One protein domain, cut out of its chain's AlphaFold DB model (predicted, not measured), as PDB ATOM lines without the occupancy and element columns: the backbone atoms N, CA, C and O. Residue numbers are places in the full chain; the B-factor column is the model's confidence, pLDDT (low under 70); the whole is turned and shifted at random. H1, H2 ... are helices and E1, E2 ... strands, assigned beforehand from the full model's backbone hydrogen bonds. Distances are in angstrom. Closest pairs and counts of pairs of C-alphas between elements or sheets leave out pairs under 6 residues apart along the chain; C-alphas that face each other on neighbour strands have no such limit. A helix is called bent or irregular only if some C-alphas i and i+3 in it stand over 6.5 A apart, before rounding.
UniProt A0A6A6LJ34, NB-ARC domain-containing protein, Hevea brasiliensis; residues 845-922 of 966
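What this domain is: This is residues 845 to 922 of the 966 residues of the protein "NB-ARC domain-containing protein" of Hevea brasiliensis (UniProt A0A6A6LJ34). A small, wholly parallel three-stranded sheet, E1, E2, E3 in that order, has H1 and H2 on one face, and the loop 859 to 877 swings out between E1 and E2. A tail begins with H3, which only grazes the sheet, and its residues 912 to 922 stick out from the body and make the length. The 78 printed residues hold E1, E2, H1, H2, E3 and H3 along the chain, a mixed class with 36 residues in named elements, under half. The whole is only just loose, close to compact, with a radius of gyration of the C-alphas of 14.0 A and spans of 45 by 26 by 22 A.

Where its parts are: E1, residues 854 to 858, begins with C-alpha 854 at (139.975, 163.083, 226.217) and is 13.3 A long. E2 is residues 878 to 881, 10.2 A, and E3 is residues 902 to 904. H1 is residues 883 to 887; H2, residues 892 to 901, is 15.0 A long and irregular, with C-alphas 897 and 900 7.8 A apart. H3, residues 907 to 915, is 12.1 A long and ends with C-alpha 915 at (130.254, 163.141, 240.774).

How they stand to each other: Inner strand E2 is parallel to E1 at 4 degrees, with N 857 and O 880 2.9 A apart, and to E3 at 36 degrees, with N 903 and O 879 2.8 A apart. E2, H1, H2 and E3 form a strand-helix-strand unit, two parallel neighbour strands with helices between, and its crossover is right-handed. H1 and H2 lie on the same face; H1, at a height over the sheet of 7.8 A, is only just over none of the strands, with 2 of its C-alphas falling on E3. H2 lies over E3 and stands up from the sheet at 65 degrees. The two helices are close but not clearly touching, the closest C-alphas being those of Trp 886 and Arg 895, 7.7 A apart. H3 only grazes the sheet with residues 907 to 911; its closest C-alpha pair with E1 is Phe 858 and Ala 907, 5.9 A. Every O i to N i+4 pair is within hydrogen-bond range in H1 and H3, and 4 of 6 in H2.

The domain as a whole: The two C-alphas farthest apart, those of Gly 893 and Cys 921, are 46.0 A apart. The printed part has no cut, and E1 to E2 is the long link, with 19 residues. The pLDDT is under 70 for residues 870 to 872, 891 to 893 and 906 to 922.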
ATOM      1  N   GLN A 845     144.312 180.381 217.279       73.44
ATOM      2  CA  GLN A 845     145.022 179.605 216.254       73.44
ATOM      3  C   GLN A 845     144.942 178.096 216.547       73.44
ATOM      4  O   GLN A 845     144.515 177.684 217.627       73.44
ATOM      5  N   ALA A 846     145.359 177.259 215.592       73.38
ATOM      6  CA  ALA A 846     145.501 175.822 215.820       73.38
ATOM      7  C   ALA A 846     146.600 175.546 216.864       73.38
ATOM      8  O   ALA A 846     147.677 176.146 216.819       73.38
ATOM      9  N   LEU A 847     146.323 174.646 217.808       76.06
ATOM     10  CA  LEU A 847     147.250 174.241 218.860       76.06
ATOM     11  C   LEU A 847     147.594 172.766 218.722       76.06
ATOM     12  O   LEU A 847     146.717 171.925 218.552       76.06
ATOM     13  N   GLN A 848     148.870 172.438 218.910       76.50
ATOM     14  CA  GLN A 848     149.282 171.049 219.058       76.50
ATOM     15  C   GLN A 848     149.027 170.571 220.489       76.50
ATOM     16  O   GLN A 848     149.580 171.115 221.444       76.50
ATOM     17  N   PHE A 849     148.231 169.514 220.616       81.31
ATOM     18  CA  PHE A 849     147.962 168.781 221.847       81.31
ATOM     19  C   PHE A 849     148.582 167.374 221.770       81.31
ATOM     20  O   PHE A 849     147.873 166.380 221.581       81.31
ATOM     21  N   PRO A 850     149.909 167.242 221.945       80.94
ATOM     22  CA  PRO A 850     150.623 165.986 221.692       80.94
ATOM     23  C   PRO A 850     150.250 164.842 222.655       80.94
ATOM     24  O   PRO A 850     150.559 163.677 222.392       80.94
ATOM     25  N   SER A 851     149.593 165.157 223.774       86.00
ATOM     26  CA  SER A 851     149.243 164.195 224.827       86.00
ATOM     27  C   SER A 851     147.742 164.073 225.097       86.00
ATOM     28  O   SER A 851     147.351 163.231 225.904       86.00
ATOM     29  N   LEU A 852     146.888 164.855 224.426       87.75
ATOM     30  CA  LEU A 852     145.460 164.907 224.744       87.75
ATOM     31  C   LEU A 852     144.755 163.625 224.304       87.75
ATOM     32  O   LEU A 852     144.763 163.264 223.131       87.75
ATOM     33  N   VAL A 853     144.108 162.955 225.258       86.62
ATOM     34  CA  VAL A 853     143.378 161.696 225.040       86.62
ATOM     35  C   VAL A 853     141.868 161.907 225.112       86.62
ATOM     36  O   VAL A 853     141.126 161.233 224.388       86.62
ATOM     37  N   LYS A 854     141.404 162.826 225.973       87.50
ATOM     38  CA  LYS A 854     139.975 163.083 226.217       87.50
ATOM     39  C   LYS A 854     139.657 164.581 226.213       87.50
ATOM     40  O   LYS A 854     140.234 165.335 226.998       87.50
ATOM     41  N   LEU A 855     138.675 164.974 225.404       90.44
ATOM     42  CA  LEU A 855     138.085 166.314 225.388       90.44
ATOM     43  C   LEU A 855     136.597 166.231 225.752       90.44
ATOM     44  O   LEU A 855     135.859 165.433 225.178       90.44
ATOM     45  N   ALA A 856     136.158 167.047 226.703       89.38
ATOM     46  CA  ALA A 856     134.772 167.105 227.157       89.38
ATOM     47  C   ALA A 856     134.267 168.551 227.129       89.38
ATOM     48  O   ALA A 856     134.835 169.399 227.815       89.38
ATOM     49  N   VAL A 857     133.201 168.820 226.373       91.19
ATOM     50  CA  VAL A 857     132.577 170.144 226.256       91.19
ATOM     51  C   VAL A 857     131.076 170.021 226.492       91.19
ATOM     52  O   VAL A 857     130.383 169.330 225.754       91.19
ATOM     53  N   PHE A 858     130.559 170.707 227.508       87.38
ATOM     54  CA  PHE A 858     129.138 170.678 227.861       87.38
ATOM     55  C   PHE A 858     128.619 172.088 228.126       87.38
ATOM     56  O   PHE A 858     129.282 172.868 228.807       87.38
ATOM     57  N   ASP A 859     127.428 172.417 227.625       86.56
ATOM     58  CA  ASP A 859     126.746 173.695 227.888       86.56
ATOM     59  C   ASP A 859     127.626 174.940 227.618       86.56
ATOM     60  O   ASP A 859     127.647 175.895 228.395       86.56
ATOM     61  N   CYS A 860     128.400 174.923 226.529       89.06
ATOM     62  CA  CYS A 860     129.252 176.036 226.083       89.06
ATOM     63  C   CYS A 860     128.728 176.579 224.735       89.06
ATOM     64  O   CYS A 860     129.317 176.292 223.694       89.06
ATOM     65  N   PRO A 861     127.605 177.324 224.719       86.88
ATOM     66  CA  PRO A 861     126.830 177.600 223.502       86.88
ATOM     67  C   PRO A 861     127.559 178.461 222.460       86.88
ATOM     68  O   PRO A 861     127.219 178.430 221.281       86.88
ATOM     69  N   ASN A 862     128.555 179.242 222.883       89.25
ATOM     70  CA  ASN A 862     129.305 180.139 222.006       89.25
ATOM     71  C   ASN A 862     130.605 179.522 221.462       89.25
ATOM     72  O   ASN A 862     131.236 180.126 220.591       89.25
ATOM     73  N   LEU A 863     130.994 178.326 221.923       89.69
ATOM     74  CA  LEU A 863     132.209 177.650 221.473       89.69
ATOM     75  C   LEU A 863     131.934 176.923 220.155       89.69
ATOM     76  O   LEU A 863     131.508 175.767 220.148       89.69
ATOM     77  N   ARG A 864     132.189 177.614 219.042       84.38
ATOM     78  CA  ARG A 864     131.900 177.109 217.688       84.38
ATOM     79  C   ARG A 864     133.102 176.489 216.983       84.38
ATOM     80  O   ARG A 864     132.908 175.776 216.010       84.38
ATOM     81  N   SER A 865     134.322 176.723 217.457       83.69
ATOM     82  CA  SER A 865     135.541 176.157 216.873       83.69
ATOM     83  C   SER A 865     136.461 175.578 217.946       83.69
ATOM     84  O   SER A 865     136.508 176.054 219.083       83.69
ATOM     85  N   LEU A 866     137.196 174.528 217.579       84.19
ATOM     86  CA  LEU A 866     138.268 173.961 218.393       84.19
ATOM     87  C   LEU A 866     139.614 174.314 217.750       84.19
ATOM     88  O   LEU A 866     139.710 174.301 216.524       84.19
ATOM     89  N   PRO A 867     140.664 174.584 218.541       79.00
ATOM     90  CA  PRO A 867     142.006 174.849 218.031       79.00
ATOM     91  C   PRO A 867     142.701 173.534 217.638       79.00
ATOM     92  O   PRO A 867     143.792 173.241 218.118       79.00
ATOM     93  N   LEU A 868     142.040 172.709 216.824       78.69
ATOM     94  CA  LEU A 868     142.515 171.407 216.362       78.69
ATOM     95  C   LEU A 868     142.529 171.389 214.830       78.69
ATOM     96  O   LEU A 868     141.529 171.722 214.201       78.69
ATOM     97  N   ASP A 869     143.634 170.946 214.241       70.56
ATOM     98  CA  ASP A 869     143.714 170.486 212.852       70.56
ATOM     99  C   ASP A 869     143.857 168.948 212.785       70.56
ATOM    100  O   ASP A 869     143.874 168.260 213.812       70.56
ATOM    101  N   CYS A 870     143.952 168.389 211.573       61.69
ATOM    102  CA  CYS A 870     144.069 166.943 211.352       61.69
ATOM    103  C   CYS A 870     145.306 166.294 212.008       61.69
ATOM    104  O   CYS A 870     145.282 165.090 212.260       61.69
ATOM    105  N   ASN A 871     146.338 167.074 212.349       66.50
ATOM    106  CA  ASN A 871     147.583 166.608 212.968       66.50
ATOM    107  C   ASN A 871     147.733 167.059 214.435       66.50
ATOM    108  O   ASN A 871     148.690 166.685 215.111       66.50
ATOM    109  N   SER A 872     146.790 167.848 214.955       68.88
ATOM    110  CA  SER A 872     146.920 168.531 216.247       68.88
ATOM    111  C   SER A 872     146.752 167.623 217.462       68.88
ATOM    112  O   SER A 872     147.235 167.965 218.538       68.88
ATOM    113  N   ALA A 873     146.060 166.487 217.339       70.88
ATOM    114  CA  ALA A 873     145.756 165.614 218.476       70.88
ATOM    115  C   ALA A 873     145.709 164.129 218.075       70.88
ATOM    116  O   ALA A 873     144.669 163.469 218.153       70.88
ATOM    117  N   GLU A 874     146.855 163.589 217.654       77.75
ATOM    118  CA  GLU A 874     147.010 162.190 217.222       77.75
ATOM    119  C   GLU A 874     146.510 161.188 218.280       77.75
ATOM    120  O   GLU A 874     145.789 160.236 217.973       77.75
ATOM    121  N   LYS A 875     146.812 161.452 219.559       83.88
ATOM    122  CA  LYS A 875     146.434 160.589 220.690       83.88
ATOM    123  C   LYS A 875     144.983 160.745 221.146       83.88
ATOM    124  O   LYS A 875     144.564 159.999 222.034       83.88
ATOM    125  N   LEU A 876     144.208 161.668 220.569       83.56
ATOM    126  CA  LEU A 876     142.825 161.903 220.979       83.56
ATOM    127  C   LEU A 876     141.984 160.672 220.654       83.56
ATOM    128  O   LEU A 876     141.881 160.274 219.493       83.56
ATOM    129  N   ARG A 877     141.374 160.072 221.680       83.44
ATOM    130  CA  ARG A 877     140.544 158.861 221.548       83.44
ATOM    131  C   ARG A 877     139.062 159.135 221.743       83.44
ATOM    132  O   ARG A 877     138.240 158.326 221.326       83.44
ATOM    133  N   GLN A 878     138.721 160.225 222.425       85.81
ATOM    134  CA  GLN A 878     137.347 160.497 222.824       85.81
ATOM    135  C   GLN A 878     137.068 161.999 222.897       85.81
ATOM    136  O   GLN A 878     137.756 162.728 223.617       85.81
ATOM    137  N   ILE A 879     136.004 162.421 222.216       88.38
ATOM    138  CA  ILE A 879     135.363 163.727 222.384       88.38
ATOM    139  C   ILE A 879     133.962 163.486 222.937       88.38
ATOM    140  O   ILE A 879     133.257 162.599 222.457       88.38
ATOM    141  N   LYS A 880     133.553 164.256 223.942       88.50
ATOM    142  CA  LYS A 880     132.194 164.215 224.477       88.50
ATOM    143  C   LYS A 880     131.563 165.595 224.519       88.50
ATOM    144  O   LYS A 880     132.236 166.564 224.869       88.50
ATOM    145  N   GLY A 881     130.271 165.640 224.236       87.75
ATOM    146  CA  GLY A 881     129.437 166.830 224.340       87.75
ATOM    147  C   GLY A 881     128.001 166.537 223.922       87.75
ATOM    148  O   GLY A 881     127.658 165.380 223.659       87.75
ATOM    149  N   SER A 882     127.163 167.574 223.861       86.06
ATOM    150  CA  SER A 882     125.813 167.443 223.302       86.06
ATOM    151  C   SER A 882     125.872 167.312 221.778       86.06
ATOM    152  O   SER A 882     126.728 167.927 221.133       86.06
ATOM    153  N   GLY A 883     124.950 166.546 221.183       83.56
ATOM    154  CA  GLY A 883     124.855 166.432 219.726       83.56
ATOM    155  C   GLY A 883     124.594 167.781 219.053       83.56
ATOM    156  O   GLY A 883     125.186 168.076 218.021       83.56
ATOM    157  N   SER A 884     123.797 168.653 219.684       83.69
ATOM    158  CA  SER A 884     123.550 170.021 219.203       83.69
ATOM    159  C   SER A 884     124.833 170.844 219.069       83.69
ATOM    160  O   SER A 884     125.066 171.450 218.031       83.69
ATOM    161  N   TRP A 885     125.707 170.806 220.078       88.31
ATOM    162  CA  TRP A 885     126.983 171.516 220.043       88.31
ATOM    163  C   TRP A 885     127.907 170.966 218.950       88.31
ATOM    164  O   TRP A 885     128.511 171.735 218.206       88.31
ATOM    165  N   TRP A 886     127.984 169.638 218.813       87.38
ATOM    166  CA  TRP A 886     128.794 169.003 217.771       87.38
ATOM    167  C   TRP A 886     128.302 169.349 216.356       87.38
ATOM    168  O   TRP A 886     129.102 169.549 215.440       87.38
ATOM    169  N   ASN A 887     126.987 169.490 216.178       83.81
ATOM    170  CA  ASN A 887     126.376 169.874 214.906       83.81
ATOM    171  C   ASN A 887     126.560 171.362 214.559       83.81
ATOM    172  O   ASN A 887     126.539 171.711 213.380       83.81
ATOM    173  N   ASP A 888     126.812 172.223 215.543       83.75
ATOM    174  CA  ASP A 888     127.043 173.660 215.337       83.75
ATOM    175  C   ASP A 888     128.537 174.021 215.149       83.75
ATOM    176  O   ASP A 888     128.882 175.199 215.000       83.75
ATOM    177  N   MET A 889     129.435 173.024 215.158       82.12
ATOM    178  CA  MET A 889     130.886 173.210 215.038       82.12
ATOM    179  C   MET A 889     131.361 173.600 213.626       82.12
ATOM    180  O   MET A 889     130.962 173.003 212.627       82.12
ATOM    181  N   VAL A 890     132.305 174.548 213.564       73.19
ATOM    182  CA  VAL A 890     132.932 175.102 212.351       73.19
ATOM    183  C   VAL A 890     134.463 175.151 212.535       73.19
ATOM    184  O   VAL A 890     134.924 175.537 213.614       73.19
ATOM    185  N   PRO A 891     135.282 174.834 211.511       69.69
ATOM    186  CA  PRO A 891     134.916 174.392 210.159       69.69
ATOM    187  C   PRO A 891     134.576 172.895 210.065       69.69
ATOM    188  O   PRO A 891     135.013 172.087 210.883       69.69
ATOM    189  N   GLU A 892     133.823 172.528 209.021       62.22
ATOM    190  CA  GLU A 892     133.360 171.156 208.740       62.22
ATOM    191  C   GLU A 892     134.467 170.096 208.791       62.22
ATOM    192  O   GLU A 892     134.256 169.036 209.376       62.22
ATOM    193  N   GLY A 893     135.675 170.419 208.320       68.31
ATOM    194  CA  GLY A 893     136.802 169.482 208.295       68.31
ATOM    195  C   GLY A 893     137.231 168.931 209.665       68.31
ATOM    196  O   GLY A 893     137.785 167.836 209.728       68.31
ATOM    197  N   ILE A 894     136.947 169.626 210.777       71.56
ATOM    198  CA  ILE A 894     137.187 169.084 212.130       71.56
ATOM    199  C   ILE A 894     136.176 167.974 212.443       71.56
ATOM    200  O   ILE A 894     136.532 166.947 213.025       71.56
ATOM    201  N   ARG A 895     134.913 168.149 212.044       75.12
ATOM    202  CA  ARG A 895     133.874 167.137 212.268       75.12
ATOM    203  C   ARG A 895     134.178 165.882 211.471       75.12
ATOM    204  O   ARG A 895     134.124 164.794 212.039       75.12
ATOM    205  N   ASP A 896     134.589 166.033 210.217       74.94
ATOM    206  CA  ASP A 896     134.949 164.900 209.363       74.94
ATOM    207  C   ASP A 896     136.132 164.116 209.942       74.94
ATOM    208  O   ASP A 896     136.065 162.893 210.070       74.94
ATOM    209  N   ALA A 897     137.175 164.817 210.402       74.69
ATOM    210  CA  ALA A 897     138.373 164.195 210.961       74.69
ATOM    211  C   ALA A 897     138.149 163.491 212.318       74.69
ATOM    212  O   ALA A 897     138.852 162.526 212.633       74.69
ATOM    213  N   PHE A 898     137.195 163.952 213.137       81.12
ATOM    214  CA  PHE A 898     137.021 163.482 214.521       81.12
ATOM    215  C   PHE A 898     135.644 162.860 214.830       81.12
ATOM    216  O   PHE A 898     135.419 162.436 215.965       81.12
ATOM    217  N   SER A 899     134.747 162.734 213.847       80.75
ATOM    218  CA  SER A 899     133.398 162.149 213.991       80.75
ATOM    219  C   SER A 899     133.403 160.758 214.630       80.75
ATOM    220  O   SER A 899     132.645 160.501 215.561       80.75
ATOM    221  N   SER A 900     134.326 159.885 214.213       81.44
ATOM    222  CA  SER A 900     134.495 158.528 214.760       81.44
ATOM    223  C   SER A 900     134.887 158.498 216.244       81.44
ATOM    224  O   SER A 900     134.735 157.473 216.913       81.44
ATOM    225  N   LYS A 901     135.392 159.618 216.776       84.56
ATOM    226  CA  LYS A 901     135.847 159.772 218.165       84.56
ATOM    227  C   LYS A 901     134.818 160.493 219.042       84.56
ATOM    228  O   LYS A 901     134.974 160.492 220.269       84.56
ATOM    229  N   PHE A 902     133.789 161.105 218.451       85.44
ATOM    230  CA  PHE A 902     132.729 161.793 219.180       85.44
ATOM    231  C   PHE A 902     131.749 160.797 219.807       85.44
ATOM    232  O   PHE A 902     131.338 159.813 219.191       85.44
ATOM    233  N   ARG A 903     131.372 161.049 221.061       83.44
ATOM    234  CA  ARG A 903     130.306 160.331 221.757       83.44
ATOM    235  C   ARG A 903     129.350 161.340 222.363       83.44
ATOM    236  O   ARG A 903     129.710 162.038 223.313       83.44
ATOM    237  N   GLU A 904     128.130 161.365 221.843       83.75
ATOM    238  CA  GLU A 904     127.052 162.133 222.448       83.75
ATOM    239  C   GLU A 904     126.824 161.645 223.880       83.75
ATOM    240  O   GLU A 904     126.813 160.444 224.168       83.75
ATOM    241  N   THR A 905     126.760 162.581 224.818       75.62
ATOM    242  CA  THR A 905     126.522 162.279 226.229       75.62
ATOM    243  C   THR A 905     125.698 163.403 226.832       75.62
ATOM    244  O   THR A 905     126.022 164.575 226.651       75.62
ATOM    245  N   ASP A 906     124.653 163.063 227.583       64.69
ATOM    246  CA  ASP A 906     123.874 164.071 228.295       64.69
ATOM    247  C   ASP A 906     124.724 164.762 229.367       64.69
ATOM    248  O   ASP A 906     125.386 164.110 230.185       64.69
ATOM    249  N   ALA A 907     124.651 166.096 229.419       56.09
ATOM    250  CA  ALA A 907     125.379 166.916 230.392       56.09
ATOM    251  C   ALA A 907     125.070 166.525 231.850       56.09
ATOM    252  O   ALA A 907     125.939 166.663 232.724       56.09
ATOM    253  N   VAL A 908     123.859 165.999 232.090       50.19
ATOM    254  CA  VAL A 908     123.376 165.460 233.371       50.19
ATOM    255  C   VAL A 908     124.047 164.127 233.699       50.19
ATOM    256  O   VAL A 908     124.519 163.957 234.813       50.19
ATOM    257  N   VAL A 909     124.179 163.209 232.737       48.38
ATOM    258  CA  VAL A 909     124.835 161.905 232.945       48.38
ATOM    259  C   VAL A 909     126.343 162.066 233.145       48.38
ATOM    260  O   VAL A 909     126.931 161.349 233.949       48.38
ATOM    261  N   GLU A 910     126.986 163.017 232.460       47.03
ATOM    262  CA  GLU A 910     128.394 163.358 232.710       47.03
ATOM    263  C   GLU A 910     128.576 164.040 234.075       47.03
ATOM    264  O   GLU A 910     129.538 163.742 234.774       47.03
ATOM    265  N   HIS A 911     127.641 164.915 234.485       42.75
ATOM    266  CA  HIS A 911     127.594 165.458 235.854       42.75
ATOM    267  C   HIS A 911     127.475 164.326 236.867       42.75
ATOM    268  O   HIS A 911     128.308 164.181 237.735       42.75
ATOM    269  N   VAL A 912     126.532 163.418 236.690       38.78
ATOM    270  CA  VAL A 912     126.374 162.285 237.594       38.78
ATOM    271  C   VAL A 912     127.581 161.335 237.528       38.78
ATOM    272  O   VAL A 912     127.908 160.741 238.531       38.78
ATOM    273  N   LYS A 913     128.328 161.200 236.422       41.50
ATOM    274  CA  LYS A 913     129.529 160.329 236.345       41.50
ATOM    275  C   LYS A 913     130.821 160.957 236.875       41.50
ATOM    276  O   LYS A 913     131.664 160.225 237.388       41.50
ATOM    277  N   ASP A 914     130.996 162.270 236.735       37.88
ATOM    278  CA  ASP A 914     132.108 163.002 237.362       37.88
ATOM    279  C   ASP A 914     131.908 163.118 238.891       37.88
ATOM    280  O   ASP A 914     132.886 163.358 239.598       37.88
ATOM    281  N   TYR A 915     130.666 162.941 239.378       41.31
ATOM    282  CA  TYR A 915     130.254 163.141 240.774       41.31
ATOM    283  C   TYR A 915     129.816 161.830 241.481       41.31
ATOM    284  O   TYR A 915     130.027 161.680 242.676       41.31
ATOM    285  N   ASN A 916     129.383 160.780 240.764       31.97
ATOM    286  CA  ASN A 916     129.130 159.425 241.306       31.97
ATOM    287  C   ASN A 916     130.417 158.610 241.505       31.97
ATOM    288  O   ASN A 916     130.457 157.396 241.291       31.97
ATOM    289  N   ALA A 917     131.470 159.263 241.978       34.12
ATOM    290  CA  ALA A 917     132.288 158.641 242.999       34.12
ATOM    291  C   ALA A 917     131.768 159.172 244.345       34.12
ATOM    292  O   ALA A 917     132.394 160.022 244.969       34.12
ATOM    293  N   TYR A 918     130.640 158.604 244.779       40.03
ATOM    294  CA  TYR A 918     130.081 158.704 246.131       40.03
ATOM    295  C   TYR A 918     129.523 160.076 246.571       40.03
ATOM    296  O   TYR A 918     130.128 160.746 247.398       40.03
ATOM    297  N   ASP A 919     128.296 160.416 246.163       31.34
ATOM    298  CA  ASP A 919     127.513 161.494 246.795       31.34
ATOM    299  C   ASP A 919     126.162 160.964 247.315       31.34
ATOM    300  O   ASP A 919     125.518 160.145 246.669       31.34
ATOM    301  N   TYR A 920     125.825 161.311 248.565       36.31
ATOM    302  CA  TYR A 920     124.480 161.275 249.201       36.31
ATOM    303  C   TYR A 920     124.492 161.957 250.597       36.31
ATOM    304  O   TYR A 920     123.430 162.134 251.182       36.31
ATOM    305  N   CYS A 921     125.650 162.384 251.138       34.47
ATOM    306  CA  CYS A 921     125.741 162.998 252.479       34.47
ATOM    307  C   CYS A 921     124.970 164.326 252.626       34.47
ATOM    308  O   CYS A 921     124.738 164.783 253.739       34.47
ATOM    309  N   VAL A 922     124.569 164.958 251.520       35.94
ATOM    310  CA  VAL A 922     123.872 166.255 251.519       35.94
ATOM    311  C   VAL A 922     122.388 166.144 251.878       35.94
ATOM    312  O   VAL A 922     121.865 167.031 252.547       35.94
TER     313      VAL A 922